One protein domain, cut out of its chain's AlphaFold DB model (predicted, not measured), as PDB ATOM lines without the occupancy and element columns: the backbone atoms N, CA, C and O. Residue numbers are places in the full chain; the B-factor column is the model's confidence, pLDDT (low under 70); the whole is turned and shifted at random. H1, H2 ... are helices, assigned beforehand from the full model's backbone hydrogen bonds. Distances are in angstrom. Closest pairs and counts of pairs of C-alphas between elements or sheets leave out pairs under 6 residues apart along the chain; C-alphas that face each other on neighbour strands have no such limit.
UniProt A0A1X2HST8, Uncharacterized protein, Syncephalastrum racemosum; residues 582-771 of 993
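AT A GLANCE: This is residues 582 to 771 of the 993 residues of an uncharacterized protein of Syncephalastrum racemosum (UniProt A0A1X2HST8). One long helix, H3, runs through the middle of an all-helix domain; H5 packs along it, while H1 packs on its first half at one side and the hairpin of H7 and H8 lies close to its second half at the other. Near the first end of H3, H2 folds back as the splayed other leg of a helical hairpin, and H6 meets residues 638 to 642 of H3 with its own residues 710 to 714 and runs off from there almost at a right angle to H3; small H4 lies out on the loops between H3 and H5. The printed part has 190 residues, with eight named helices, H1 to H8 in chain order, and no named strand. It is compact, with a radius of gyration of the C-alphas of 18.5 A, and spans 51 by 38 by 33 A.

HOW THE PARTS SIT: The hub is H3, residues 635 to 664, which touches four helices. H5, residues 691 to 707, touches H3 at a shallow tilt of 27 degrees, opposite ways; their closest C-alphas, of Leu 652 and Met 698, are 5.9 A apart. H1, residues 582 to 599, touches residues 636 to 648 of H3, closest at the C-alphas of Tyr 589 and Leu 644, 6.8 A. H2, residues 609 to 628, forms a helical hairpin with H3; they only just touch, with 3 pairs of C-alphas within 8 A, the closest those of Tyr 626 and Phe 635, 6.8 A. H6, residues 710 to 724, touches H3 about perpendicular, at 81 degrees, with the C-alphas of Cys 642 and Tyr 711 closest at 6.9 A. H7, residues 737 to 748, and H8, residues 753 to 768, form a helical hairpin and only just touch, with 3 pairs of C-alphas within 8 A, closest at His 745 and Met 756, 7.0 A. H7 is close to H3 but not clearly touching, with the C-alphas of Leu 656 and Leu 748 closest at 7.4 A. H4, residues 679 to 684, touches no helix. Every O i to N i+4 pair is within hydrogen-bond range in H2, H3, H4, H5 and H8; in H1 12 of 14 are, in H6 9 of 11 and in H7 6 of 8.

IN THESE COORDINATES: H3 measures 43.8 A from C-alpha 635 at (276.515, 276.192, 451.919) to C-alpha 664 at (301.935, 294.364, 421.213). H2 measures 28.9 A, H1 24.7 A and H5 24.5 A. H8 ends at C-alpha 768, (299.054, 298.056, 456.097).

THE WHOLE: The C-alphas farthest apart, of Ser 631 and Gly 666, are 54.8 A apart. The printed part has no cut; the links H3 to H4 and H6 to H7 are long. Residues 627 to 634 stand free. Mean pLDDT of the printed part is 84.2, and residues 682 to 689, 709 to 728 and 767 to 771 are under 70.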
ATOM      1  N   THR A 582     282.442 294.152 435.086       89.88
ATOM      2  CA  THR A 582     282.064 293.951 436.497       89.88
ATOM      3  C   THR A 582     280.563 293.720 436.656       89.88
ATOM      4  O   THR A 582     280.150 292.841 437.408       89.88
ATOM      5  N   HIS A 583     279.757 294.450 435.887       89.31
ATOM      6  CA  HIS A 583     278.307 294.307 435.852       89.31
ATOM      7  C   HIS A 583     277.849 292.959 435.272       89.31
ATOM      8  O   HIS A 583     276.959 292.315 435.826       89.31
ATOM      9  N   GLU A 584     278.447 292.496 434.172       94.44
ATOM     10  CA  GLU A 584     278.121 291.176 433.610       94.44
ATOM     11  C   GLU A 584     278.485 290.050 434.575       94.44
ATOM     12  O   GLU A 584     277.724 289.090 434.709       94.44
ATOM     13  N   LEU A 585     279.598 290.201 435.297       94.56
ATOM     14  CA  LEU A 585     279.991 289.276 436.348       94.56
ATOM     15  C   LEU A 585     278.960 289.279 437.494       94.56
ATOM     16  O   LEU A 585     278.482 288.215 437.883       94.56
ATOM     17  N   ASP A 586     278.524 290.446 437.980       91.69
ATOM     18  CA  ASP A 586     277.444 290.547 438.980       91.69
ATOM     19  C   ASP A 586     276.164 289.851 438.531       91.69
ATOM     20  O   ASP A 586     275.596 289.039 439.269       91.69
ATOM     21  N   LYS A 587     275.727 290.147 437.308       94.31
ATOM     22  CA  LYS A 587     274.512 289.592 436.721       94.31
ATOM     23  C   LYS A 587     274.608 288.075 436.558       94.31
ATOM     24  O   LYS A 587     273.659 287.351 436.864       94.31
ATOM     25  N   LYS A 588     275.764 287.565 436.126       96.19
ATOM     26  CA  LYS A 588     276.016 286.124 436.010       96.19
ATOM     27  C   LYS A 588     275.827 285.424 437.357       96.19
ATOM     28  O   LYS A 588     275.095 284.439 437.427       96.19
ATOM     29  N   TYR A 589     276.413 285.941 438.433       94.62
ATOM     30  CA  TYR A 589     276.350 285.279 439.741       94.62
ATOM     31  C   TYR A 589     275.046 285.520 440.501       94.62
ATOM     32  O   TYR A 589     274.548 284.602 441.155       94.62
ATOM     33  N   THR A 590     274.486 286.723 440.411       92.00
ATOM     34  CA  THR A 590     273.283 287.123 441.158       92.00
ATOM     35  C   THR A 590     272.007 286.624 440.501       92.00
ATOM     36  O   THR A 590     271.105 286.191 441.213       92.00
ATOM     37  N   ASP A 591     271.940 286.622 439.167       93.19
ATOM     38  CA  ASP A 591     270.719 286.245 438.453       93.19
ATOM     39  C   ASP A 591     270.816 284.849 437.854       93.19
ATOM     40  O   ASP A 591     269.871 284.073 437.946       93.19
ATOM     41  N   THR A 592     271.932 284.529 437.192       92.75
ATOM     42  CA  THR A 592     272.020 283.301 436.387       92.75
ATOM     43  C   THR A 592     272.377 282.096 437.242       92.75
ATOM     44  O   THR A 592     271.586 281.162 437.339       92.75
ATOM     45  N   ILE A 593     273.530 282.125 437.913       93.06
ATOM     46  CA  ILE A 593     273.986 281.017 438.761       93.06
ATOM     47  C   ILE A 593     273.038 280.836 439.947       93.06
ATOM     48  O   ILE A 593     272.687 279.705 440.273       93.06
ATOM     49  N   GLN A 594     272.558 281.929 440.549       91.69
ATOM     50  CA  GLN A 594     271.569 281.847 441.622       91.69
ATOM     51  C   GLN A 594     270.268 281.180 441.166       91.69
ATOM     52  O   GLN A 594     269.773 280.297 441.856       91.69
ATOM     53  N   ARG A 595     269.745 281.529 439.985       90.94
ATOM     54  CA  ARG A 595     268.546 280.873 439.446       90.94
ATOM     55  C   ARG A 595     268.779 279.389 439.187       90.94
ATOM     56  O   ARG A 595     267.904 278.589 439.493       90.94
ATOM     57  N   VAL A 596     269.947 279.006 438.667       90.06
ATOM     58  CA  VAL A 596     270.285 277.587 438.465       90.06
ATOM     59  C   VAL A 596     270.337 276.839 439.804       90.06
ATOM     60  O   VAL A 596     269.843 275.713 439.884       90.06
ATOM     61  N   LEU A 597     270.878 277.466 440.856       88.12
ATOM     62  CA  LEU A 597     270.883 276.919 442.216       88.12
ATOM     63  C   LEU A 597     269.461 276.766 442.783       88.12
ATOM     64  O   LEU A 597     269.147 275.725 443.356       88.12
ATOM     65  N   ASP A 598     268.597 277.763 442.586       87.75
ATOM     66  CA  ASP A 598     267.230 277.771 443.124       87.75
ATOM     67  C   ASP A 598     266.290 276.810 442.378       87.75
ATOM     68  O   ASP A 598     265.495 276.096 442.989       87.75
ATOM     69  N   GLU A 599     266.375 276.770 441.047       87.44
ATOM     70  CA  GLU A 599     265.493 275.959 440.199       87.44
ATOM     71  C   GLU A 599     265.996 274.520 440.021       87.44
ATOM     72  O   GLU A 599     265.265 273.678 439.493       87.44
ATOM     73  N   SER A 600     267.237 274.226 440.434       80.06
ATOM     74  CA  SER A 600     267.911 272.938 440.192       80.06
ATOM     75  C   SER A 600     267.863 272.502 438.715       80.06
ATOM     76  O   SER A 600     267.869 271.311 438.402       80.06
ATOM     77  N   SER A 601     267.776 273.464 437.789       81.12
ATOM     78  CA  SER A 601     267.591 273.223 436.358       81.12
ATOM     79  C   SER A 601     268.489 274.139 435.536       81.12
ATOM     80  O   SER A 601     268.373 275.360 435.572       81.12
ATOM     81  N   VAL A 602     269.372 273.526 434.748       82.88
ATOM     82  CA  VAL A 602     270.323 274.218 433.863       82.88
ATOM     83  C   VAL A 602     269.684 274.579 432.506       82.88
ATOM     84  O   VAL A 602     270.181 275.434 431.782       82.88
ATOM     85  N   LEU A 603     268.539 273.974 432.164       79.50
ATOM     86  CA  LEU A 603     267.970 273.959 430.805       79.50
ATOM     87  C   LEU A 603     267.519 275.326 430.251       79.50
ATOM     88  O   LEU A 603     267.313 275.434 429.048       79.50
ATOM     89  N   ASN A 604     267.374 276.353 431.094       82.81
ATOM     90  CA  ASN A 604     266.942 277.700 430.684       82.81
ATOM     91  C   ASN A 604     267.992 278.786 430.982       82.81
ATOM     92  O   ASN A 604     267.668 279.974 431.043       82.81
ATOM     93  N   SER A 605     269.237 278.382 431.226       85.69
ATOM     94  CA  SER A 605     270.326 279.302 431.531       85.69
ATOM     95  C   SER A 605     270.782 280.057 430.270       85.69
ATOM     96  O   SER A 605     270.942 279.430 429.224       85.69
ATOM     97  N   PRO A 606     271.034 281.382 430.335       91.12
ATOM     98  CA  PRO A 606     271.622 282.152 429.234       91.12
ATOM     99  C   PRO A 606     273.100 281.813 428.959       91.12
ATOM    100  O   PRO A 606     273.692 282.402 428.058       91.12
ATOM    101  N   LEU A 607     273.713 280.914 429.739       92.88
ATOM    102  CA  LEU A 607     275.091 280.466 429.531       92.88
ATOM    103  C   LEU A 607     275.203 279.582 428.283       92.88
ATOM    104  O   LEU A 607     274.227 278.995 427.816       92.88
ATOM    105  N   THR A 608     276.422 279.465 427.758       94.88
ATOM    106  CA  THR A 608     276.704 278.574 426.625       94.88
ATOM    107  C   THR A 608     276.464 277.109 426.997       94.88
ATOM    108  O   THR A 608     276.620 276.727 428.155       94.88
ATOM    109  N   ASP A 609     276.137 276.257 426.021       95.19
ATOM    110  CA  ASP A 609     275.934 274.817 426.255       95.19
ATOM    111  C   ASP A 609     277.154 274.152 426.910       95.19
ATOM    112  O   ASP A 609     277.016 273.296 427.786       95.19
ATOM    113  N   MET A 610     278.357 274.583 426.516       96.06
ATOM    114  CA  MET A 610     279.606 274.104 427.099       96.06
ATOM    115  C   MET A 610     279.713 274.499 428.572       96.06
ATOM    116  O   MET A 610     279.944 273.643 429.421       96.06
ATOM    117  N   GLU A 611     279.492 275.773 428.893       96.56
ATOM    118  CA  GLU A 611     279.530 276.250 430.273       96.56
ATOM    119  C   GLU A 611     278.437 275.613 431.138       96.56
ATOM    120  O   GLU A 611     278.706 275.226 432.271       96.56
ATOM    121  N   ASN A 612     277.235 275.414 430.596       94.94
ATOM    122  CA  ASN A 612     276.150 274.697 431.265       94.94
ATOM    123  C   ASN A 612     276.549 273.259 431.636       94.94
ATOM    124  O   ASN A 612     276.196 272.786 432.717       94.94
ATOM    125  N   ALA A 613     277.314 272.567 430.784       95.44
ATOM    126  CA  ALA A 613     277.829 271.235 431.095       95.44
ATOM    127  C   ALA A 613     278.845 271.261 432.254       95.44
ATOM    128  O   ALA A 613     278.751 270.441 433.170       95.44
ATOM    129  N   TYR A 614     279.772 272.227 432.252       96.19
ATOM    130  CA  TYR A 614     280.743 272.415 433.337       96.19
ATOM    131  C   TYR A 614     280.076 272.806 434.659       96.19
ATOM    132  O   TYR A 614     280.345 272.189 435.691       96.19
ATOM    133  N   LEU A 615     279.156 273.771 434.616       94.69
ATOM    134  CA  LEU A 615     278.371 274.201 435.768       94.69
ATOM    135  C   LEU A 615     277.547 273.040 436.330       94.69
ATOM    136  O   LEU A 615     277.507 272.861 437.542       94.69
ATOM    137  N   GLY A 616     276.937 272.208 435.479       93.69
ATOM    138  CA  GLY A 616     276.216 271.009 435.912       93.69
ATOM    139  C   GLY A 616     277.110 270.008 436.652       93.69
ATOM    140  O   GLY A 616     276.721 269.498 437.705       93.69
ATOM    141  N   GLY A 617     278.326 269.768 436.149       93.25
ATOM    142  CA  GLY A 617     279.317 268.919 436.821       93.25
ATOM    143  C   GLY A 617     279.765 269.489 438.170       93.25
ATOM    144  O   GLY A 617     279.817 268.766 439.168       93.25
ATOM    145  N   TRP A 618     280.016 270.798 438.223       93.25
ATOM    146  CA  TRP A 618     280.350 271.500 439.461       93.25
ATOM    147  C   TRP A 618     279.199 271.450 440.474       93.25
ATOM    148  O   TRP A 618     279.420 271.113 441.632       93.25
ATOM    149  N   LEU A 619     277.955 271.689 440.049       90.94
ATOM    150  CA  LEU A 619     276.773 271.624 440.916       90.94
ATOM    151  C   LEU A 619     276.565 270.234 441.507       90.94
ATOM    152  O   LEU A 619     276.268 270.122 442.697       90.94
ATOM    153  N   ALA A 620     276.742 269.177 440.711       90.94
ATOM    154  CA  ALA A 620     276.656 267.803 441.200       90.94
ATOM    155  C   ALA A 620     277.681 267.545 442.317       90.94
ATOM    156  O   ALA A 620     277.333 267.017 443.373       90.94
ATOM    157  N   LYS A 621     278.922 268.001 442.119       88.50
ATOM    158  CA  LYS A 621     279.997 267.928 443.115       88.50
ATOM    159  C   LYS A 621     279.669 268.728 444.383       88.50
ATOM    160  O   LYS A 621     279.783 268.196 445.484       88.50
ATOM    161  N   VAL A 622     279.234 269.981 444.251       86.81
ATOM    162  CA  VAL A 622     278.849 270.830 445.396       86.81
ATOM    163  C   VAL A 622     277.692 270.197 446.169       86.81
ATOM    164  O   VAL A 622     277.726 270.139 447.394       86.81
ATOM    165  N   THR A 623     276.702 269.647 445.468       88.56
ATOM    166  CA  THR A 623     275.562 268.950 446.084       88.56
ATOM    167  C   THR A 623     276.027 267.722 446.868       88.56
ATOM    168  O   THR A 623     275.602 267.526 448.004       88.56
ATOM    169  N   GLN A 624     276.959 266.936 446.323       88.31
ATOM    170  CA  GLN A 624     277.547 265.793 447.023       88.31
ATOM    171  C   GLN A 624     278.283 266.221 448.306       88.31
ATOM    172  O   GLN A 624     278.117 265.600 449.358       88.31
ATOM    173  N   LEU A 625     279.065 267.305 448.250       84.31
ATOM    174  CA  LEU A 625     279.739 267.858 449.429       84.31
ATOM    175  C   LEU A 625     278.730 268.363 450.472       84.31
ATOM    176  O   LEU A 625     278.917 268.125 451.666       84.31
ATOM    177  N   TYR A 626     277.637 268.996 450.038       84.56
ATOM    178  CA  TYR A 626     276.551 269.432 450.917       84.56
ATOM    179  C   TYR A 626     275.869 268.254 451.621       84.56
ATOM    180  O   TYR A 626     275.621 268.298 452.828       84.56
ATOM    181  N   GLU A 627     275.584 267.178 450.886       86.94
ATOM    182  CA  GLU A 627     274.957 265.972 451.431       86.94
ATOM    183  C   GLU A 627     275.820 265.294 452.499       86.94
ATOM    184  O   GLU A 627     275.276 264.776 453.482       86.94
ATOM    185  N   ASN A 628     277.143 265.357 452.347       81.88
ATOM    186  CA  ASN A 628     278.102 264.877 453.341       81.88
ATOM    187  C   ASN A 628     278.207 265.825 454.551       81.88
ATOM    188  O   ASN A 628     278.398 265.371 455.678       81.88
ATOM    189  N   ASN A 629     278.004 267.130 454.338       76.25
ATOM    190  CA  ASN A 629     278.217 268.197 455.319       76.25
ATOM    191  C   ASN A 629     276.930 268.989 455.643       76.25
ATOM    192  O   ASN A 629     276.930 270.221 455.650       76.25
ATOM    193  N   LYS A 630     275.835 268.296 455.995       77.75
ATOM    194  CA  LYS A 630     274.480 268.862 456.258       77.75
ATOM    195  C   LYS A 630     274.366 269.917 457.377       77.75
ATOM    196  O   LYS A 630     273.261 270.301 457.748       77.75
ATOM    197  N   SER A 631     275.471 270.348 457.973       75.31
ATOM    198  CA  SER A 631     275.492 271.261 459.118       75.31
ATOM    199  C   SER A 631     275.503 272.749 458.740       75.31
ATOM    200  O   SER A 631     275.318 273.581 459.626       75.31
ATOM    201  N   TYR A 632     275.660 273.098 457.456       74.44
ATOM    202  CA  TYR A 632     275.827 274.488 457.020       74.44
ATOM    203  C   TYR A 632     274.606 275.024 456.249       74.44
ATOM    204  O   TYR A 632     274.433 274.683 455.080       74.44
ATOM    205  N   PRO A 633     273.775 275.895 456.856       71.44
ATOM    206  CA  PRO A 633     272.594 276.460 456.194       71.44
ATOM    207  C   PRO A 633     272.924 277.388 455.006       71.44
ATOM    208  O   PRO A 633     272.091 277.534 454.120       71.44
ATOM    209  N   ASP A 634     274.143 277.941 454.934       81.31
ATOM    210  CA  ASP A 634     274.581 278.879 453.879       81.31
ATOM    211  C   ASP A 634     275.522 278.256 452.831       81.31
ATOM    212  O   ASP A 634     276.244 278.961 452.120       81.31
ATOM    213  N   PHE A 635     275.533 276.927 452.720       83.62
ATOM    214  CA  PHE A 635     276.515 276.192 451.919       83.62
ATOM    215  C   PHE A 635     276.579 276.649 450.448       83.62
ATOM    216  O   PHE A 635     277.634 277.060 449.971       83.62
ATOM    217  N   TYR A 636     275.449 276.681 449.735       86.94
ATOM    218  CA  TYR A 636     275.423 277.096 448.324       86.94
ATOM    219  C   TYR A 636     275.822 278.561 448.115       86.94
ATOM    220  O   TYR A 636     276.527 278.886 447.159       86.94
ATOM    221  N   SER A 637     275.412 279.447 449.028       87.56
ATOM    222  CA  SER A 637     275.780 280.868 448.993       87.56
ATOM    223  C   SER A 637     277.298 281.044 449.090       87.56
ATOM    224  O   SER A 637     277.886 281.848 448.364       87.56
ATOM    225  N   MET A 638     277.945 280.246 449.937       84.94
ATOM    226  CA  MET A 638     279.392 280.249 450.119       84.94
ATOM    227  C   MET A 638     280.133 279.758 448.869       84.94
ATOM    228  O   MET A 638     281.012 280.461 448.374       84.94
ATOM    229  N   PHE A 639     279.737 278.616 448.295       86.75
ATOM    230  CA  PHE A 639     280.341 278.094 447.059       86.75
ATOM    231  C   PHE A 639     280.170 279.043 445.875       86.75
ATOM    232  O   PHE A 639     281.105 279.245 445.103       86.75
ATOM    233  N   ARG A 640     279.003 279.688 445.763       91.44
ATOM    234  CA  ARG A 640     278.756 280.727 444.756       91.44
ATOM    235  C   ARG A 640     279.735 281.896 444.901       91.44
ATOM    236  O   ARG A 640     280.236 282.390 443.897       91.44
ATOM    237  N   ARG A 641     280.024 282.336 446.133       89.38
ATOM    238  CA  ARG A 641     281.020 283.394 446.399       89.38
ATOM    239  C   ARG A 641     282.440 282.941 446.066       89.38
ATOM    240  O   ARG A 641     283.187 283.721 445.490       89.38
ATOM    241  N   CYS A 642     282.789 281.692 446.376       88.75
ATOM    242  CA  CYS A 642     284.098 281.131 446.035       88.75
ATOM    243  C   CYS A 642     284.309 281.100 444.519       88.75
ATOM    244  O   CYS A 642     285.343 281.543 444.025       88.75
ATOM    245  N   LEU A 643     283.292 280.640 443.791       92.88
ATOM    246  CA  LEU A 643     283.291 280.608 442.335       92.88
ATOM    247  C   LEU A 643     283.390 282.029 441.747       92.88
ATOM    248  O   LEU A 643     284.203 282.255 440.856       92.88
ATOM    249  N   LEU A 644     282.669 283.009 442.314       94.12
ATOM    250  CA  LEU A 644     282.770 284.421 441.921       94.12
ATOM    251  C   LEU A 644     284.186 284.978 442.107       94.12
ATOM    252  O   LEU A 644     284.699 285.644 441.209       94.12
ATOM    253  N   LEU A 645     284.819 284.732 443.256       93.00
ATOM    254  CA  LEU A 645     286.181 285.201 443.521       93.00
ATOM    255  C   LEU A 645     287.182 284.561 442.550       93.00
ATOM    256  O   LEU A 645     288.001 285.267 441.961       93.00
ATOM    257  N   ARG A 646     287.065 283.251 442.314       94.44
ATOM    258  CA  ARG A 646     287.895 282.528 441.342       94.44
ATOM    259  C   ARG A 646     287.715 283.065 439.921       94.44
ATOM    260  O   ARG A 646     288.702 283.306 439.229       94.44
ATOM    261  N   GLU A 647     286.480 283.334 439.498       96.56
ATOM    262  CA  GLU A 647     286.228 283.944 438.190       96.56
ATOM    263  C   GLU A 647     286.757 285.378 438.106       96.56
ATOM    264  O   GLU A 647     287.315 285.762 437.084       96.56
ATOM    265  N   THR A 648     286.665 286.152 439.188       96.06
ATOM    266  CA  THR A 648     287.233 287.508 439.246       96.06
ATOM    267  C   THR A 648     288.756 287.471 439.059       96.06
ATOM    268  O   THR A 648     289.297 288.251 438.276       96.06
ATOM    269  N   LYS A 649     289.450 286.516 439.699       96.25
ATOM    270  CA  LYS A 649     290.893 286.269 439.510       96.25
ATOM    271  C   LYS A 649     291.230 285.906 438.059       96.25
ATOM    272  O   LYS A 649     292.181 286.448 437.493       96.25
ATOM    273  N   LEU A 650     290.438 285.029 437.438       97.12
ATOM    274  CA  LEU A 650     290.604 284.653 436.028       97.12
ATOM    275  C   LEU A 650     290.371 285.833 435.078       97.12
ATOM    276  O   LEU A 650     291.151 286.025 434.147       97.12
ATOM    277  N   GLN A 651     289.344 286.646 435.328       97.06
ATOM    278  CA  GLN A 651     289.037 287.844 434.544       97.06
ATOM    279  C   GLN A 651     290.134 288.908 434.668       97.06
ATOM    280  O   GLN A 651     290.502 289.515 433.662       97.06
ATOM    281  N   LEU A 652     290.731 289.074 435.854       97.06
ATOM    282  CA  LEU A 652     291.906 289.928 436.044       97.06
ATOM    283  C   LEU A 652     293.110 289.426 435.228       97.06
ATOM    284  O   LEU A 652     293.739 290.208 434.515       97.06
ATOM    285  N   CYS A 653     293.401 288.120 435.270       97.69
ATOM    286  CA  CYS A 653     294.481 287.522 434.474       97.69
ATOM    287  C   CYS A 653     294.240 287.700 432.967       97.69
ATOM    288  O   CYS A 653     295.148 288.088 432.232       97.69
ATOM    289  N   LEU A 654     293.009 287.460 432.506       97.31
ATOM    290  CA  LEU A 654     292.622 287.650 431.110       97.31
ATOM    291  C   LEU A 654     292.754 289.119 430.689       97.31
ATOM    292  O   LEU A 654     293.244 289.391 429.596       97.31
ATOM    293  N   ALA A 655     292.384 290.067 431.553       96.31
ATOM    294  CA  ALA A 655     292.543 291.495 431.290       96.31
ATOM    295  C   ALA A 655     294.007 291.914 431.139       96.31
ATOM    296  O   ALA A 655     294.331 292.648 430.205       96.31
ATOM    297  N   LEU A 656     294.900 291.389 431.980       97.19
ATOM    298  CA  LEU A 656     296.344 291.616 431.866       97.19
ATOM    299  C   LEU A 656     296.905 291.057 430.545       97.19
ATOM    300  O   LEU A 656     297.690 291.727 429.872       97.19
ATOM    301  N   VAL A 657     296.450 289.875 430.114       97.69
ATOM    302  CA  VAL A 657     296.834 289.281 428.816       97.69
ATOM    303  C   VAL A 657     296.292 290.093 427.632       97.69
ATOM    304  O   VAL A 657     297.008 290.327 426.656       97.69
ATOM    305  N   VAL A 658     295.045 290.566 427.703       96.62
ATOM    306  CA  VAL A 658     294.440 291.430 426.675       96.62
ATOM    307  C   VAL A 658     295.178 292.766 426.579       96.62
ATOM    308  O   VAL A 658     295.401 293.262 425.470       96.62
ATOM    309  N   LEU A 659     295.580 293.350 427.709       95.62
ATOM    310  CA  LEU A 659     296.382 294.571 427.750       95.62
ATOM    311  C   LEU A 659     297.751 294.358 427.090       95.62
ATOM    312  O   LEU A 659     298.131 295.129 426.208       95.62
ATOM    313  N   TRP A 660     298.452 293.275 427.443       96.75
ATOM    314  CA  TRP A 660     299.714 292.890 426.802       96.75
ATOM    315  C   TRP A 660     299.576 292.791 425.276       96.75
ATOM    316  O   TRP A 660     300.350 293.399 424.534       96.75
ATOM    317  N   LEU A 661     298.552 292.084 424.790       96.88
ATOM    318  CA  LEU A 661     298.296 291.959 423.354       96.88
ATOM    319  C   LEU A 661     297.925 293.288 422.694       96.88
ATOM    320  O   LEU A 661     298.323 293.535 421.556       96.88
ATOM    321  N   SER A 662     297.198 294.158 423.397       95.38
ATOM    322  CA  SER A 662     296.842 295.495 422.901       95.38
ATOM    323  C   SER A 662     298.078 296.372 422.713       95.38
ATOM    324  O   SER A 662     298.195 297.045 421.688       95.38
ATOM    325  N   ARG A 663     299.030 296.314 423.653       94.75
ATOM    326  CA  ARG A 663     300.338 296.979 423.542       94.75
ATOM    327  C   ARG A 663     301.168 296.395 422.406       94.75
ATOM    328  O   ARG A 663     301.645 297.134 421.551       94.75
ATOM    329  N   LYS A 664     301.238 295.063 422.308       95.38
ATOM    330  CA  LYS A 664     301.935 294.364 421.213       95.38
ATOM    331  C   LYS A 664     301.355 294.707 419.832       95.38
ATOM    332  O   LYS A 664     302.091 294.731 418.852       95.38
ATOM    333  N   ALA A 665     300.054 295.001 419.755       95.44
ATOM    334  CA  ALA A 665     299.375 295.468 418.545       95.44
ATOM    335  C   ALA A 665     299.548 296.975 418.260       95.44
ATOM    336  O   ALA A 665     299.086 297.444 417.221       95.44
ATOM    337  N   GLY A 666     300.158 297.745 419.169       94.75
ATOM    338  CA  GLY A 666     300.273 299.204 419.069       94.75
ATOM    339  C   GLY A 666     298.951 299.956 419.272       94.75
ATOM    340  O   GLY A 666     298.832 301.103 418.848       94.75
ATOM    341  N   LEU A 667     297.946 299.319 419.884       91.69
ATOM    342  CA  LEU A 667     296.626 299.912 420.143       91.69
ATOM    343  C   LEU A 667     296.559 300.678 421.472       91.69
ATOM    344  O   LEU A 667     295.651 301.479 421.670       91.69
ATOM    345  N   GLN A 668     297.497 300.424 422.386       89.00
ATOM    346  CA  GLN A 668     297.632 301.108 423.673       89.00
ATOM    347  C   GLN A 668     299.100 301.449 423.928       89.00
ATOM    348  O   GLN A 668     299.989 300.779 423.405       89.00
ATOM    349  N   SER A 669     299.353 302.487 424.728       86.44
ATOM    350  CA  SER A 669     300.710 302.863 425.122       86.44
ATOM    351  C   SER A 669     301.345 301.831 426.051       86.44
ATOM    352  O   SER A 669     300.667 301.171 426.844       86.44
ATOM    353  N   ASP A 670     302.674 301.751 425.988       83.94
ATOM    354  CA  ASP A 670     303.478 300.864 426.835       83.94
ATOM    355  C   ASP A 670     303.423 301.242 428.320       83.94
ATOM    356  O   ASP A 670     303.661 300.400 429.179       83.94
ATOM    357  N   THR A 671     303.087 302.495 428.626       83.50
ATOM    358  CA  THR A 671     302.897 302.985 429.990       83.50
ATOM    359  C   THR A 671     301.419 303.005 430.357       83.50
ATOM    360  O   THR A 671     300.578 303.367 429.529       83.50
ATOM    361  N   MET A 672     301.124 302.654 431.606       79.12
ATOM    362  CA  MET A 672     299.839 302.892 432.264       79.12
ATOM    363  C   MET A 672     299.399 304.350 432.065       79.12
ATOM    364  O   MET A 672     300.170 305.277 432.319       79.12
ATOM    365  N   THR A 673     298.197 304.543 431.518       72.25
ATOM    366  CA  THR A 673     297.738 305.873 431.075       72.25
ATOM    367  C   THR A 673     296.964 306.639 432.132       72.25
ATOM    368  O   THR A 673     296.913 307.865 432.070       72.25
ATOM    369  N   ILE A 674     296.372 305.922 433.081       74.00
ATOM    370  CA  ILE A 674     295.485 306.478 434.096       74.00
ATOM    371  C   ILE A 674     296.069 306.190 435.466       74.00
ATOM    372  O   ILE A 674     296.393 305.040 435.758       74.00
ATOM    373  N   ASP A 675     296.160 307.230 436.293       79.06
ATOM    374  CA  ASP A 675     296.294 307.070 437.735       79.06
ATOM    375  C   ASP A 675     294.913 306.672 438.295       79.06
ATOM    376  O   ASP A 675     294.007 307.506 438.334       79.06
ATOM    377  N   PRO A 676     294.687 305.404 438.685       70.69
ATOM    378  CA  PRO A 676     293.371 304.913 439.081       70.69
ATOM    379  C   PRO A 676     292.925 305.492 440.426       70.69
ATOM    380  O   PRO A 676     291.794 305.258 440.850       70.69
ATOM    381  N   GLU A 677     293.816 306.198 441.126       74.12
ATOM    382  CA  GLU A 677     293.500 306.903 442.363       74.12
ATOM    383  C   GLU A 677     292.824 308.250 442.119       74.12
ATOM    384  O   GLU A 677     292.155 308.766 443.018       74.12
ATOM    385  N   ASN A 678     292.965 308.816 440.920       81.81
ATOM    386  CA  ASN A 678     292.325 310.073 440.588       81.81
ATOM    387  C   ASN A 678     290.849 309.830 440.227       81.81
ATOM    388  O   ASN A 678     290.521 309.394 439.122       81.81
ATOM    389  N   GLU A 679     289.944 310.110 441.171       72.75
ATOM    390  CA  GLU A 679     288.491 309.977 440.975       72.75
ATOM    391  C   GLU A 679     287.991 310.795 439.770       72.75
ATOM    392  O   GLU A 679     287.083 310.349 439.068       72.75
ATOM    393  N   GLU A 680     288.631 311.928 439.457       75.62
ATOM    394  CA  GLU A 680     288.290 312.733 438.275       75.62
ATOM    395  C   GLU A 680     288.596 311.991 436.964       75.62
ATOM    396  O   GLU A 680     287.808 312.054 436.016       75.62
ATOM    397  N   ASP A 681     289.692 311.228 436.912       70.00
ATOM    398  CA  ASP A 681     290.055 310.442 435.728       70.00
ATOM    399  C   ASP A 681     289.114 309.240 435.552       70.00
ATOM    400  O   ASP A 681     288.749 308.897 434.425       70.00
ATOM    401  N   LEU A 682     288.642 308.643 436.654       69.12
ATOM    402  CA  LEU A 682     287.607 307.603 436.624       69.12
ATOM    403  C   LEU A 682     286.275 308.149 436.088       69.12
ATOM    404  O   LEU A 682     285.645 307.514 435.237       69.12
ATOM    405  N   GLU A 683     285.859 309.340 436.527       69.44
ATOM    406  CA  GLU A 683     284.615 309.965 436.069       69.44
ATOM    407  C   GLU A 683     284.669 310.391 434.596       69.44
ATOM    408  O   GLU A 683     283.708 310.158 433.850       69.44
ATOM    409  N   MET A 684     285.790 310.970 434.151       63.16
ATOM    410  CA  MET A 684     285.967 311.409 432.762       63.16
ATOM    411  C   MET A 684     286.029 310.246 431.766       63.16
ATOM    412  O   MET A 684     285.649 310.403 430.602       63.16
ATOM    413  N   HIS A 685     286.474 309.072 432.215       63.00
ATOM    414  CA  HIS A 685     286.659 307.891 431.377       63.00
ATOM    415  C   HIS A 685     285.597 306.802 431.580       63.00
ATOM    416  O   HIS A 685     285.775 305.690 431.091       63.00
ATOM    417  N   ASN A 686     284.442 307.139 432.169       55.16
ATOM    418  CA  ASN A 686     283.271 306.257 432.342       55.16
ATOM    419  C   ASN A 686     282.654 305.689 431.035       55.16
ATOM    420  O   ASN A 686     281.622 305.017 431.068       55.16
ATOM    421  N   GLY A 687     283.256 305.938 429.869       56.53
ATOM    422  CA  GLY A 687     282.949 305.201 428.646       56.53
ATOM    423  C   GLY A 687     283.636 303.834 428.655       56.53
ATOM    424  O   GLY A 687     284.830 303.751 428.912       56.53
ATOM    425  N   GLU A 688     282.897 302.778 428.305       55.03
ATOM    426  CA  GLU A 688     283.262 301.342 428.303       55.03
ATOM    427  C   GLU A 688     284.590 300.943 427.611       55.03
ATOM    428  O   GLU A 688     284.927 299.765 427.553       55.03
ATOM    429  N   ALA A 689     285.358 301.884 427.069       61.84
ATOM    430  CA  ALA A 689     286.544 301.615 426.270       61.84
ATOM    431  C   ALA A 689     287.855 301.517 427.067       61.84
ATOM    432  O   ALA A 689     288.845 301.044 426.501       61.84
ATOM    433  N   ASN A 690     287.918 301.963 428.331       81.31
ATOM    434  CA  ASN A 690     289.202 301.968 429.030       81.31
ATOM    435  C   ASN A 690     289.490 300.661 429.786       81.31
ATOM    436  O   ASN A 690     288.975 300.407 430.876       81.31
ATOM    437  N   LYS A 691     290.377 299.851 429.201       85.56
ATOM    438  CA  LYS A 691     290.831 298.571 429.762       85.56
ATOM    439  C   LYS A 691     291.543 298.733 431.105       85.56
ATOM    440  O   LYS A 691     291.407 297.856 431.953       85.56
ATOM    441  N   ASP A 692     292.238 299.853 431.312       87.56
ATOM    442  CA  ASP A 692     292.955 300.159 432.557       87.56
ATOM    443  C   ASP A 692     291.962 300.279 433.732       87.56
ATOM    444  O   ASP A 692     292.177 299.725 434.811       87.56
ATOM    445  N   ILE A 693     290.806 300.909 433.491       85.69
ATOM    446  CA  ILE A 693     289.735 301.064 434.488       85.69
ATOM    447  C   ILE A 693     289.077 299.723 434.791       85.69
ATOM    448  O   ILE A 693     288.882 299.384 435.958       85.69
ATOM    449  N   GLN A 694     288.757 298.927 433.766       86.06
ATOM    450  CA  GLN A 694     288.172 297.598 433.977       86.06
ATOM    451  C   GLN A 694     289.095 296.711 434.825       86.06
ATOM    452  O   GLN A 694     288.624 295.993 435.706       86.06
ATOM    453  N   LEU A 695     290.404 296.787 434.587       92.44
ATOM    454  CA  LEU A 695     291.412 296.027 435.316       92.44
ATOM    455  C   LEU A 695     291.492 296.461 436.786       92.44
ATOM    456  O   LEU A 695     291.470 295.611 437.679       92.44
ATOM    457  N   TYR A 696     291.477 297.770 437.046       92.12
ATOM    458  CA  TYR A 696     291.422 298.312 438.403       92.12
ATOM    459  C   TYR A 696     290.131 297.929 439.144       92.12
ATOM    460  O   TYR A 696     290.183 297.486 440.292       92.12
ATOM    461  N   LEU A 697     288.973 298.011 438.483       88.88
ATOM    462  CA  LEU A 697     287.691 297.602 439.065       88.88
ATOM    463  C   LEU A 697     287.656 296.099 439.387       88.88
ATOM    464  O   LEU A 697     287.117 295.702 440.422       88.88
ATOM    465  N   MET A 698     288.250 295.255 438.535       92.88
ATOM    466  CA  MET A 698     288.391 293.821 438.812       92.88
ATOM    467  C   MET A 698     289.306 293.561 440.005       92.88
ATOM    468  O   MET A 698     288.969 292.739 440.857       92.88
ATOM    469  N   TYR A 699     290.420 294.288 440.108       94.69
ATOM    470  CA  TYR A 699     291.306 294.220 441.266       94.69
ATOM    471  C   TYR A 699     290.583 294.607 442.564       94.69
ATOM    472  O   TYR A 699     290.585 293.825 443.515       94.69
ATOM    473  N   GLN A 700     289.889 295.750 442.592       91.75
ATOM    474  CA  GLN A 700     289.117 296.174 443.764       91.75
ATOM    475  C   GLN A 700     288.104 295.102 444.167       91.75
ATOM    476  O   GLN A 700     288.079 294.650 445.311       91.75
ATOM    477  N   ARG A 701     287.308 294.621 443.211       89.88
ATOM    478  CA  ARG A 701     286.314 293.573 443.454       89.88
ATOM    479  C   ARG A 701     286.934 292.303 444.034       89.88
ATOM    480  O   ARG A 701     286.356 291.697 444.934       89.88
ATOM    481  N   MET A 702     288.105 291.917 443.537       92.31
ATOM    482  CA  MET A 702     288.856 290.767 444.022       92.31
ATOM    483  C   MET A 702     289.318 290.966 445.476       92.31
ATOM    484  O   MET A 702     289.091 290.082 446.298       92.31
ATOM    485  N   THR A 703     289.889 292.131 445.814       90.44
ATOM    486  CA  THR A 703     290.303 292.472 447.195       90.44
ATOM    487  C   THR A 703     289.143 292.469 448.182       90.44
ATOM    488  O   THR A 703     289.259 291.943 449.287       90.44
ATOM    489  N   LEU A 704     287.987 292.970 447.755       84.75
ATOM    490  CA  LEU A 704     286.769 292.978 448.557       84.75
ATOM    491  C   LEU A 704     286.222 291.570 448.769       84.75
ATOM    492  O   LEU A 704     285.852 291.203 449.875       84.75
ATOM    493  N   ALA A 705     286.176 290.762 447.712       84.06
ATOM    494  CA  ALA A 705     285.713 289.387 447.813       84.06
ATOM    495  C   ALA A 705     286.614 288.535 448.729       84.06
ATOM    496  O   ALA A 705     286.089 287.677 449.439       84.06
ATOM    497  N   ASP A 706     287.924 288.802 448.760       83.75
ATOM    498  CA  ASP A 706     288.882 288.138 449.656       83.75
ATOM    499  C   ASP A 706     288.743 288.593 451.123       83.75
ATOM    500  O   ASP A 706     288.859 287.779 452.041       83.75
ATOM    501  N   SER A 707     288.418 289.871 451.366       81.38
ATOM    502  CA  SER A 707     288.285 290.425 452.723       81.38
ATOM    503  C   SER A 707     287.051 289.921 453.485       81.38
ATOM    504  O   SER A 707     287.028 289.932 454.721       81.38
ATOM    505  N   PHE A 708     286.031 289.404 452.791       75.12
ATOM    506  CA  PHE A 708     284.888 288.770 453.445       75.12
ATOM    507  C   PHE A 708     285.302 287.438 454.106       75.12
ATOM    508  O   PHE A 708     285.327 286.378 453.480       75.12
ATOM    509  N   ALA A 709     285.541 287.498 455.425       51.22
ATOM    510  CA  ALA A 709     286.094 286.467 456.323       51.22
ATOM    511  C   ALA A 709     285.518 285.033 456.227       51.22
ATOM    512  O   ALA A 709     286.100 284.095 456.774       51.22
ATOM    513  N   GLY A 710     284.394 284.829 455.536       58.34
ATOM    514  CA  GLY A 710     283.830 283.500 455.288       58.34
ATOM    515  C   GLY A 710     284.655 282.634 454.327       58.34
ATOM    516  O   GLY A 710     284.527 281.414 454.370       58.34
ATOM    517  N   TYR A 711     285.509 283.234 453.491       64.19
ATOM    518  CA  TYR A 711     286.254 282.510 452.454       64.19
ATOM    519  C   TYR A 711     287.391 281.641 453.023       64.19
ATOM    520  O   TYR A 711     287.500 280.459 452.700       64.19
ATOM    521  N   LYS A 712     288.169 282.181 453.973       65.19
ATOM    522  CA  LYS A 712     289.304 281.479 454.601       65.19
ATOM    523  C   LYS A 712     288.879 280.225 455.373       65.19
ATOM    524  O   LYS A 712     289.531 279.191 455.297       65.19
ATOM    525  N   PHE A 713     287.738 280.298 456.063       57.69
ATOM    526  CA  PHE A 713     287.159 279.158 456.783       57.69
ATOM    527  C   PHE A 713     286.756 278.012 455.844       57.69
ATOM    528  O   PHE A 713     286.840 276.846 456.220       57.69
ATOM    529  N   PHE A 714     286.320 278.332 454.627       59.66
ATOM    530  CA  PHE A 714     285.861 277.333 453.672       59.66
ATOM    531  C   PHE A 714     287.013 276.585 453.005       59.66
ATOM    532  O   PHE A 714     286.990 275.357 452.933       59.66
ATOM    533  N   LEU A 715     288.056 277.310 452.598       64.56
ATOM    534  CA  LEU A 715     289.285 276.700 452.092       64.56
ATOM    535  C   LEU A 715     289.893 275.751 453.123       64.56
ATOM    536  O   LEU A 715     290.405 274.706 452.746       64.56
ATOM    537  N   ASP A 716     289.765 276.056 454.416       65.75
ATOM    538  CA  ASP A 716     290.175 275.155 455.496       65.75
ATOM    539  C   ASP A 716     289.307 273.882 455.596       65.75
ATOM    540  O   ASP A 716     289.820 272.831 455.994       65.75
ATOM    541  N   ILE A 717     288.014 273.935 455.242       64.50
ATOM    542  CA  ILE A 717     287.129 272.754 455.182       64.50
ATOM    543  C   ILE A 717     287.503 271.880 453.983       64.50
ATOM    544  O   ILE A 717     287.785 270.696 454.167       64.50
ATOM    545  N   ASP A 718     287.588 272.465 452.786       61.12
ATOM    546  CA  ASP A 718     287.973 271.738 451.568       61.12
ATOM    547  C   ASP A 718     289.416 271.210 451.662       61.12
ATOM    548  O   ASP A 718     289.724 270.115 451.191       61.12
ATOM    549  N   TYR A 719     290.319 271.924 452.344       58.16
ATOM    550  CA  TYR A 719     291.682 271.453 452.605       58.16
ATOM    551  C   TYR A 719     291.710 270.248 453.557       58.16
ATOM    552  O   TYR A 719     292.507 269.328 453.380       58.16
ATOM    553  N   ARG A 720     290.822 270.203 454.557       59.06
ATOM    554  CA  ARG A 720     290.711 269.049 455.466       59.06
ATOM    555  C   ARG A 720     290.105 267.826 454.794       59.06
ATOM    556  O   ARG A 720     290.597 266.722 455.022       59.06
ATOM    557  N   ASP A 721     289.081 268.015 453.969       62.19
ATOM    558  CA  ASP A 721     288.448 266.911 453.246       62.19
ATOM    559  C   ASP A 721     289.340 266.411 452.092       62.19
ATOM    560  O   ASP A 721     289.427 265.203 451.862       62.19
ATOM    561  N   SER A 722     290.105 267.294 451.441       55.00
ATOM    562  CA  SER A 722     291.104 266.914 450.428       55.00
ATOM    563  C   SER A 722     292.341 266.221 451.002       55.00
ATOM    564  O   SER A 722     292.868 265.300 450.388       55.00
ATOM    565  N   LEU A 723     292.769 266.544 452.227       49.94
ATOM    566  CA  LEU A 723     293.788 265.745 452.925       49.94
ATOM    567  C   LEU A 723     293.351 264.282 453.126       49.94
ATOM    568  O   LEU A 723     294.206 263.399 453.206       49.94
ATOM    569  N   ASN A 724     292.040 264.023 453.175       57.28
ATOM    570  CA  ASN A 724     291.489 262.672 453.267       57.28
ATOM    571  C   ASN A 724     291.272 262.015 451.889       57.28
ATOM    572  O   ASN A 724     291.301 260.788 451.804       57.28
ATOM    573  N   ASN A 725     291.120 262.802 450.818       60.97
ATOM    574  CA  ASN A 725     290.950 262.339 449.437       60.97
ATOM    575  C   ASN A 725     292.114 262.825 448.555       60.97
ATOM    576  O   ASN A 725     292.087 263.944 448.049       60.97
ATOM    577  N   GLN A 726     293.109 261.957 448.322       56.16
ATOM    578  CA  GLN A 726     294.356 262.268 447.592       56.16
ATOM    579  C   GLN A 726     294.178 262.862 446.180       56.16
ATOM    580  O   GLN A 726     295.133 263.414 445.637       56.16
ATOM    581  N   ASP A 727     292.983 262.782 445.601       63.28
ATOM    582  CA  ASP A 727     292.684 263.264 444.250       63.28
ATOM    583  C   ASP A 727     292.275 264.746 444.191       63.28
ATOM    584  O   ASP A 727     292.099 265.289 443.100       63.28
ATOM    585  N   TYR A 728     292.124 265.417 445.339       61.22
ATOM    586  CA  TYR A 728     291.719 266.819 445.398       61.22
ATOM    587  C   TYR A 728     292.886 267.736 445.752       61.22
ATOM    588  O   TYR A 728     293.396 267.723 446.868       61.22
ATOM    589  N   ALA A 729     293.286 268.586 444.811       70.50
ATOM    590  CA  ALA A 729     294.206 269.681 445.081       70.50
ATOM    591  C   ALA A 729     293.434 271.001 445.006       70.50
ATOM    592  O   ALA A 729     293.053 271.439 443.923       70.50
ATOM    593  N   VAL A 730     293.209 271.634 446.162       80.75
ATOM    594  CA  VAL A 730     292.740 273.027 446.213       80.75
ATOM    595  C   VAL A 730     293.760 273.890 445.474       80.75
ATOM    596  O   VAL A 730     294.961 273.785 445.751       80.75
ATOM    597  N   ASP A 731     293.294 274.727 444.545       87.75
ATOM    598  CA  ASP A 731     294.170 275.641 443.817       87.75
ATOM    599  C   ASP A 731     294.909 276.534 444.827       87.75
ATOM    600  O   ASP A 731     294.266 277.226 445.620       87.75
ATOM    601  N   PRO A 732     296.252 276.544 444.845       87.75
ATOM    602  CA  PRO A 732     297.000 277.431 445.725       87.75
ATOM    603  C   PRO A 732     296.617 278.908 445.555       87.75
ATOM    604  O   PRO A 732     296.648 279.643 446.536       87.75
ATOM    605  N   ALA A 733     296.200 279.321 444.353       88.69
ATOM    606  CA  ALA A 733     295.728 280.673 444.073       88.69
ATOM    607  C   ALA A 733     294.392 281.007 444.751       88.69
ATOM    608  O   ALA A 733     294.077 282.184 444.927       88.69
ATOM    609  N   ASP A 734     293.611 280.006 445.155       88.44
ATOM    610  CA  ASP A 734     292.371 280.215 445.897       88.44
ATOM    611  C   ASP A 734     292.637 280.491 447.384       88.44
ATOM    612  O   ASP A 734     291.767 281.040 448.037       88.44
ATOM    613  N   LYS A 735     293.830 280.210 447.931       86.00
ATOM    614  CA  LYS A 735     294.109 280.356 449.378       86.00
ATOM    615  C   LYS A 735     294.050 281.788 449.908       86.00
ATOM    616  O   LYS A 735     293.717 281.994 451.075       86.00
ATOM    617  N   GLY A 736     294.384 282.742 449.054       88.31
ATOM    618  CA  GLY A 736     294.473 284.152 449.388       88.31
ATOM    619  C   GLY A 736     295.061 284.944 448.230       88.31
ATOM    620  O   GLY A 736     295.475 284.382 447.208       88.31
ATOM    621  N   LEU A 737     295.066 286.265 448.371       90.81
ATOM    622  CA  LEU A 737     295.647 287.157 447.370       90.81
ATOM    623  C   LEU A 737     297.172 287.128 447.340       90.81
ATOM    624  O   LEU A 737     297.740 287.191 446.250       90.81
ATOM    625  N   ASP A 738     297.816 286.942 448.492       91.00
ATOM    626  CA  ASP A 738     299.261 286.726 448.611       91.00
ATOM    627  C   ASP A 738     299.729 285.575 447.706       91.00
ATOM    628  O   ASP A 738     300.604 285.739 446.844       91.00
ATOM    629  N   GLU A 739     299.122 284.393 447.872       92.88
ATOM    630  CA  GLU A 739     299.445 283.221 447.065       92.88
ATOM    631  C   GLU A 739     299.082 283.434 445.597       92.88
ATOM    632  O   GLU A 739     299.876 283.078 444.725       92.88
ATOM    633  N   PHE A 740     297.925 284.040 445.312       95.25
ATOM    634  CA  PHE A 740     297.518 284.361 443.945       95.25
ATOM    635  C   PHE A 740     298.579 285.203 443.230       95.25
ATOM    636  O   PHE A 740     299.103 284.756 442.207       95.25
ATOM    637  N   PHE A 741     298.958 286.362 443.783       95.50
ATOM    638  CA  PHE A 741     299.961 287.246 443.184       95.50
ATOM    639  C   PHE A 741     301.324 286.567 443.064       95.50
ATOM    640  O   PHE A 741     301.956 286.657 442.012       95.50
ATOM    641  N   THR A 742     301.741 285.802 444.076       95.44
ATOM    642  CA  THR A 742     302.994 285.029 444.035       95.44
ATOM    643  C   THR A 742     303.029 284.040 442.864       95.44
ATOM    644  O   THR A 742     304.075 283.856 442.238       95.44
ATOM    645  N   LEU A 743     301.897 283.408 442.545       95.50
ATOM    646  CA  LEU A 743     301.798 282.400 441.487       95.50
ATOM    647  C   LEU A 743     301.715 283.003 440.086       95.50
ATOM    648  O   LEU A 743     302.287 282.435 439.156       95.50
ATOM    649  N   ILE A 744     301.011 284.126 439.918       96.94
ATOM    650  CA  ILE A 744     300.860 284.767 438.601       96.94
ATOM    651  C   ILE A 744     302.037 285.681 438.251       96.94
ATOM    652  O   ILE A 744     302.306 285.891 437.068       96.94
ATOM    653  N   HIS A 745     302.771 286.197 439.244       96.88
ATOM    654  CA  HIS A 745     303.864 287.145 439.026       96.88
ATOM    655  C   HIS A 745     304.943 286.624 438.061       96.88
ATOM    656  O   HIS A 745     305.283 287.353 437.130       96.88
ATOM    657  N   PRO A 746     305.462 285.383 438.172       97.69
ATOM    658  CA  PRO A 746     306.444 284.867 437.215       97.69
ATOM    659  C   PRO A 746     305.946 284.824 435.763       97.69
ATOM    660  O   PRO A 746     306.763 284.900 434.850       97.69
ATOM    661  N   ILE A 747     304.628 284.709 435.557       97.94
ATOM    662  CA  ILE A 747     304.000 284.564 434.238       97.94
ATOM    663  C   ILE A 747     303.655 285.935 433.644       97.94
ATOM    664  O   ILE A 747     303.954 286.196 432.483       97.94
ATOM    665  N   LEU A 748     303.047 286.831 434.432       97.69
ATOM    666  CA  LEU A 748     302.527 288.116 433.945       97.69
ATOM    667  C   LEU A 748     303.513 289.276 434.062       97.69
ATOM    668  O   LEU A 748     303.437 290.203 433.258       97.69
ATOM    669  N   ASN A 749     304.452 289.244 435.012       97.50
ATOM    670  CA  ASN A 749     305.424 290.328 435.177       97.50
ATOM    671  C   ASN A 749     306.288 290.554 433.920       97.50
ATOM    672  O   ASN A 749     306.526 291.707 433.574       97.50
ATOM    673  N   PRO A 750     306.718 289.517 433.170       97.75
ATOM    674  CA  PRO A 750     307.388 289.728 431.886       97.75
ATOM    675  C   PRO A 750     306.505 290.373 430.803       97.75
ATOM    676  O   PRO A 750     307.040 290.955 429.862       97.75
ATOM    677  N   LEU A 751     305.176 290.248 430.905       96.69
ATOM    678  CA  LEU A 751     304.222 290.705 429.886       96.69
ATOM    679  C   LEU A 751     303.740 292.141 430.142       96.69
ATOM    680  O   LEU A 751     303.621 292.926 429.201       96.69
ATOM    681  N   VAL A 752     303.467 292.479 431.405       96.56
ATOM    682  CA  VAL A 752     302.922 293.771 431.868       96.56
ATOM    683  C   VAL A 752     303.540 294.167 433.224       96.56
ATOM    684  O   VAL A 752     302.856 294.161 434.250       96.56
ATOM    685  N   PRO A 753     304.854 294.475 433.271       96.06
ATOM    686  CA  PRO A 753     305.583 294.701 434.526       96.06
ATOM    687  C   PRO A 753     305.091 295.919 435.312       96.06
ATOM    688  O   PRO A 753     305.109 295.911 436.538       96.06
ATOM    689  N   ASP A 754     304.639 296.961 434.617       94.44
ATOM    690  CA  ASP A 754     304.096 298.178 435.220       94.44
ATOM    691  C   ASP A 754     302.819 297.889 436.017       94.44
ATOM    692  O   ASP A 754     302.730 298.242 437.191       94.44
ATOM    693  N   TRP A 755     301.874 297.159 435.420       95.00
ATOM    694  CA  TRP A 755     300.649 296.757 436.104       95.00
ATOM    695  C   TRP A 755     300.894 295.733 437.204       95.00
ATOM    696  O   TRP A 755     300.281 295.829 438.262       95.00
ATOM    697  N   MET A 756     301.796 294.770 437.000       96.00
ATOM    698  CA  MET A 756     302.127 293.810 438.055       96.00
ATOM    699  C   MET A 756     302.796 294.481 439.257       96.00
ATOM    700  O   MET A 756     302.476 294.118 440.390       96.00
ATOM    701  N   GLY A 757     303.660 295.475 439.022       94.31
ATOM    702  CA  GLY A 757     304.210 296.334 440.070       94.31
ATOM    703  C   GLY A 757     303.105 297.092 440.801       94.31
ATOM    704  O   GLY A 757     302.937 296.903 442.000       94.31
ATOM    705  N   TYR A 758     302.269 297.831 440.063       94.00
ATOM    706  CA  TYR A 758     301.165 298.611 440.634       94.00
ATOM    707  C   TYR A 758     300.197 297.766 441.477       94.00
ATOM    708  O   TYR A 758     299.882 298.134 442.606       94.00
ATOM    709  N   LEU A 759     299.737 296.617 440.967       94.19
ATOM    710  CA  LEU A 759     298.810 295.742 441.697       94.19
ATOM    711  C   LEU A 759     299.450 295.139 442.956       94.19
ATOM    712  O   LEU A 759     298.767 294.984 443.970       94.19
ATOM    713  N   SER A 760     300.744 294.808 442.895       91.62
ATOM    714  CA  SER A 760     301.489 294.271 444.040       91.62
ATOM    715  C   SER A 760     301.712 295.337 445.112       91.62
ATOM    716  O   SER A 760     301.490 295.062 446.289       91.62
ATOM    717  N   ASP A 761     302.089 296.551 444.707       91.12
ATOM    718  CA  ASP A 761     302.283 297.694 445.603       91.12
ATOM    719  C   ASP A 761     300.956 298.071 446.272       91.12
ATOM    720  O   ASP A 761     300.875 298.152 447.496       91.12
ATOM    721  N   LYS A 762     299.870 298.162 445.491       90.56
ATOM    722  CA  LYS A 762     298.520 298.414 446.014       90.56
ATOM    723  C   LYS A 762     298.083 297.380 447.033       90.56
ATOM    724  O   LYS A 762     297.506 297.724 448.058       90.56
ATOM    725  N   TYR A 763     298.367 296.112 446.760       88.75
ATOM    726  CA  TYR A 763     298.011 295.038 447.669       88.75
ATOM    727  C   TYR A 763     298.802 295.120 448.986       88.75
ATOM    728  O   TYR A 763     298.223 294.939 450.060       88.75
ATOM    729  N   GLN A 764     300.092 295.464 448.922       87.19
ATOM    730  CA  GLN A 764     300.910 295.708 450.113       87.19
ATOM    731  C   GLN A 764     300.412 296.920 450.914       87.19
ATOM    732  O   GLN A 764     300.339 296.841 452.141       87.19
ATOM    733  N   ASP A 765     300.006 297.999 450.243       84.38
ATOM    734  CA  ASP A 765     299.460 299.196 450.890       84.38
ATOM    735  C   ASP A 765     298.129 298.908 451.599       84.38
ATOM    736  O   ASP A 765     297.939 299.293 452.758       84.38
ATOM    737  N   SER A 766     297.226 298.168 450.944       75.50
ATOM    738  CA  SER A 766     295.950 297.740 451.529       75.50
ATOM    739  C   SER A 766     296.142 296.857 452.763       75.50
ATOM    740  O   SER A 766     295.362 296.945 453.708       75.50
ATOM    741  N   PHE A 767     297.203 296.046 452.814       68.56
ATOM    742  CA  PHE A 767     297.496 295.207 453.979       68.56
ATOM    743  C   PHE A 767     297.926 296.022 455.215       68.56
ATOM    744  O   PHE A 767     297.716 295.592 456.351       68.56
ATOM    745  N   VAL A 768     298.514 297.207 455.017       56.91
ATOM    746  CA  VAL A 768     299.054 298.056 456.097       56.91
ATOM    747  C   VAL A 768     297.989 298.975 456.717       56.91
ATOM    748  O   VAL A 768     298.171 299.438 457.844       56.91
ATOM    749  N   MET A 769     296.858 299.204 456.036       49.47
ATOM    750  CA  MET A 769     295.891 300.262 456.378       49.47
ATOM    751  C   MET A 769     294.512 299.780 456.861       49.47
ATOM    752  O   MET A 769     293.594 300.591 456.955       49.47
ATOM    753  N   ILE A 770     294.342 298.504 457.228       49.16
ATOM    754  CA  ILE A 770     293.036 297.986 457.677       49.16
ATOM    755  C   ILE A 770     292.696 298.464 459.106       49.16
ATOM    756  O   ILE A 770     292.710 297.690 460.064       49.16
ATOM    757  N   ASP A 771     292.308 299.731 459.247       50.53
ATOM    758  CA  ASP A 771     291.192 300.091 460.121       50.53
ATOM    759  C   ASP A 771     289.915 299.761 459.330       50.53
ATOM    760  O   ASP A 771     289.433 300.545 458.512       50.53
TER     761      ASP A 771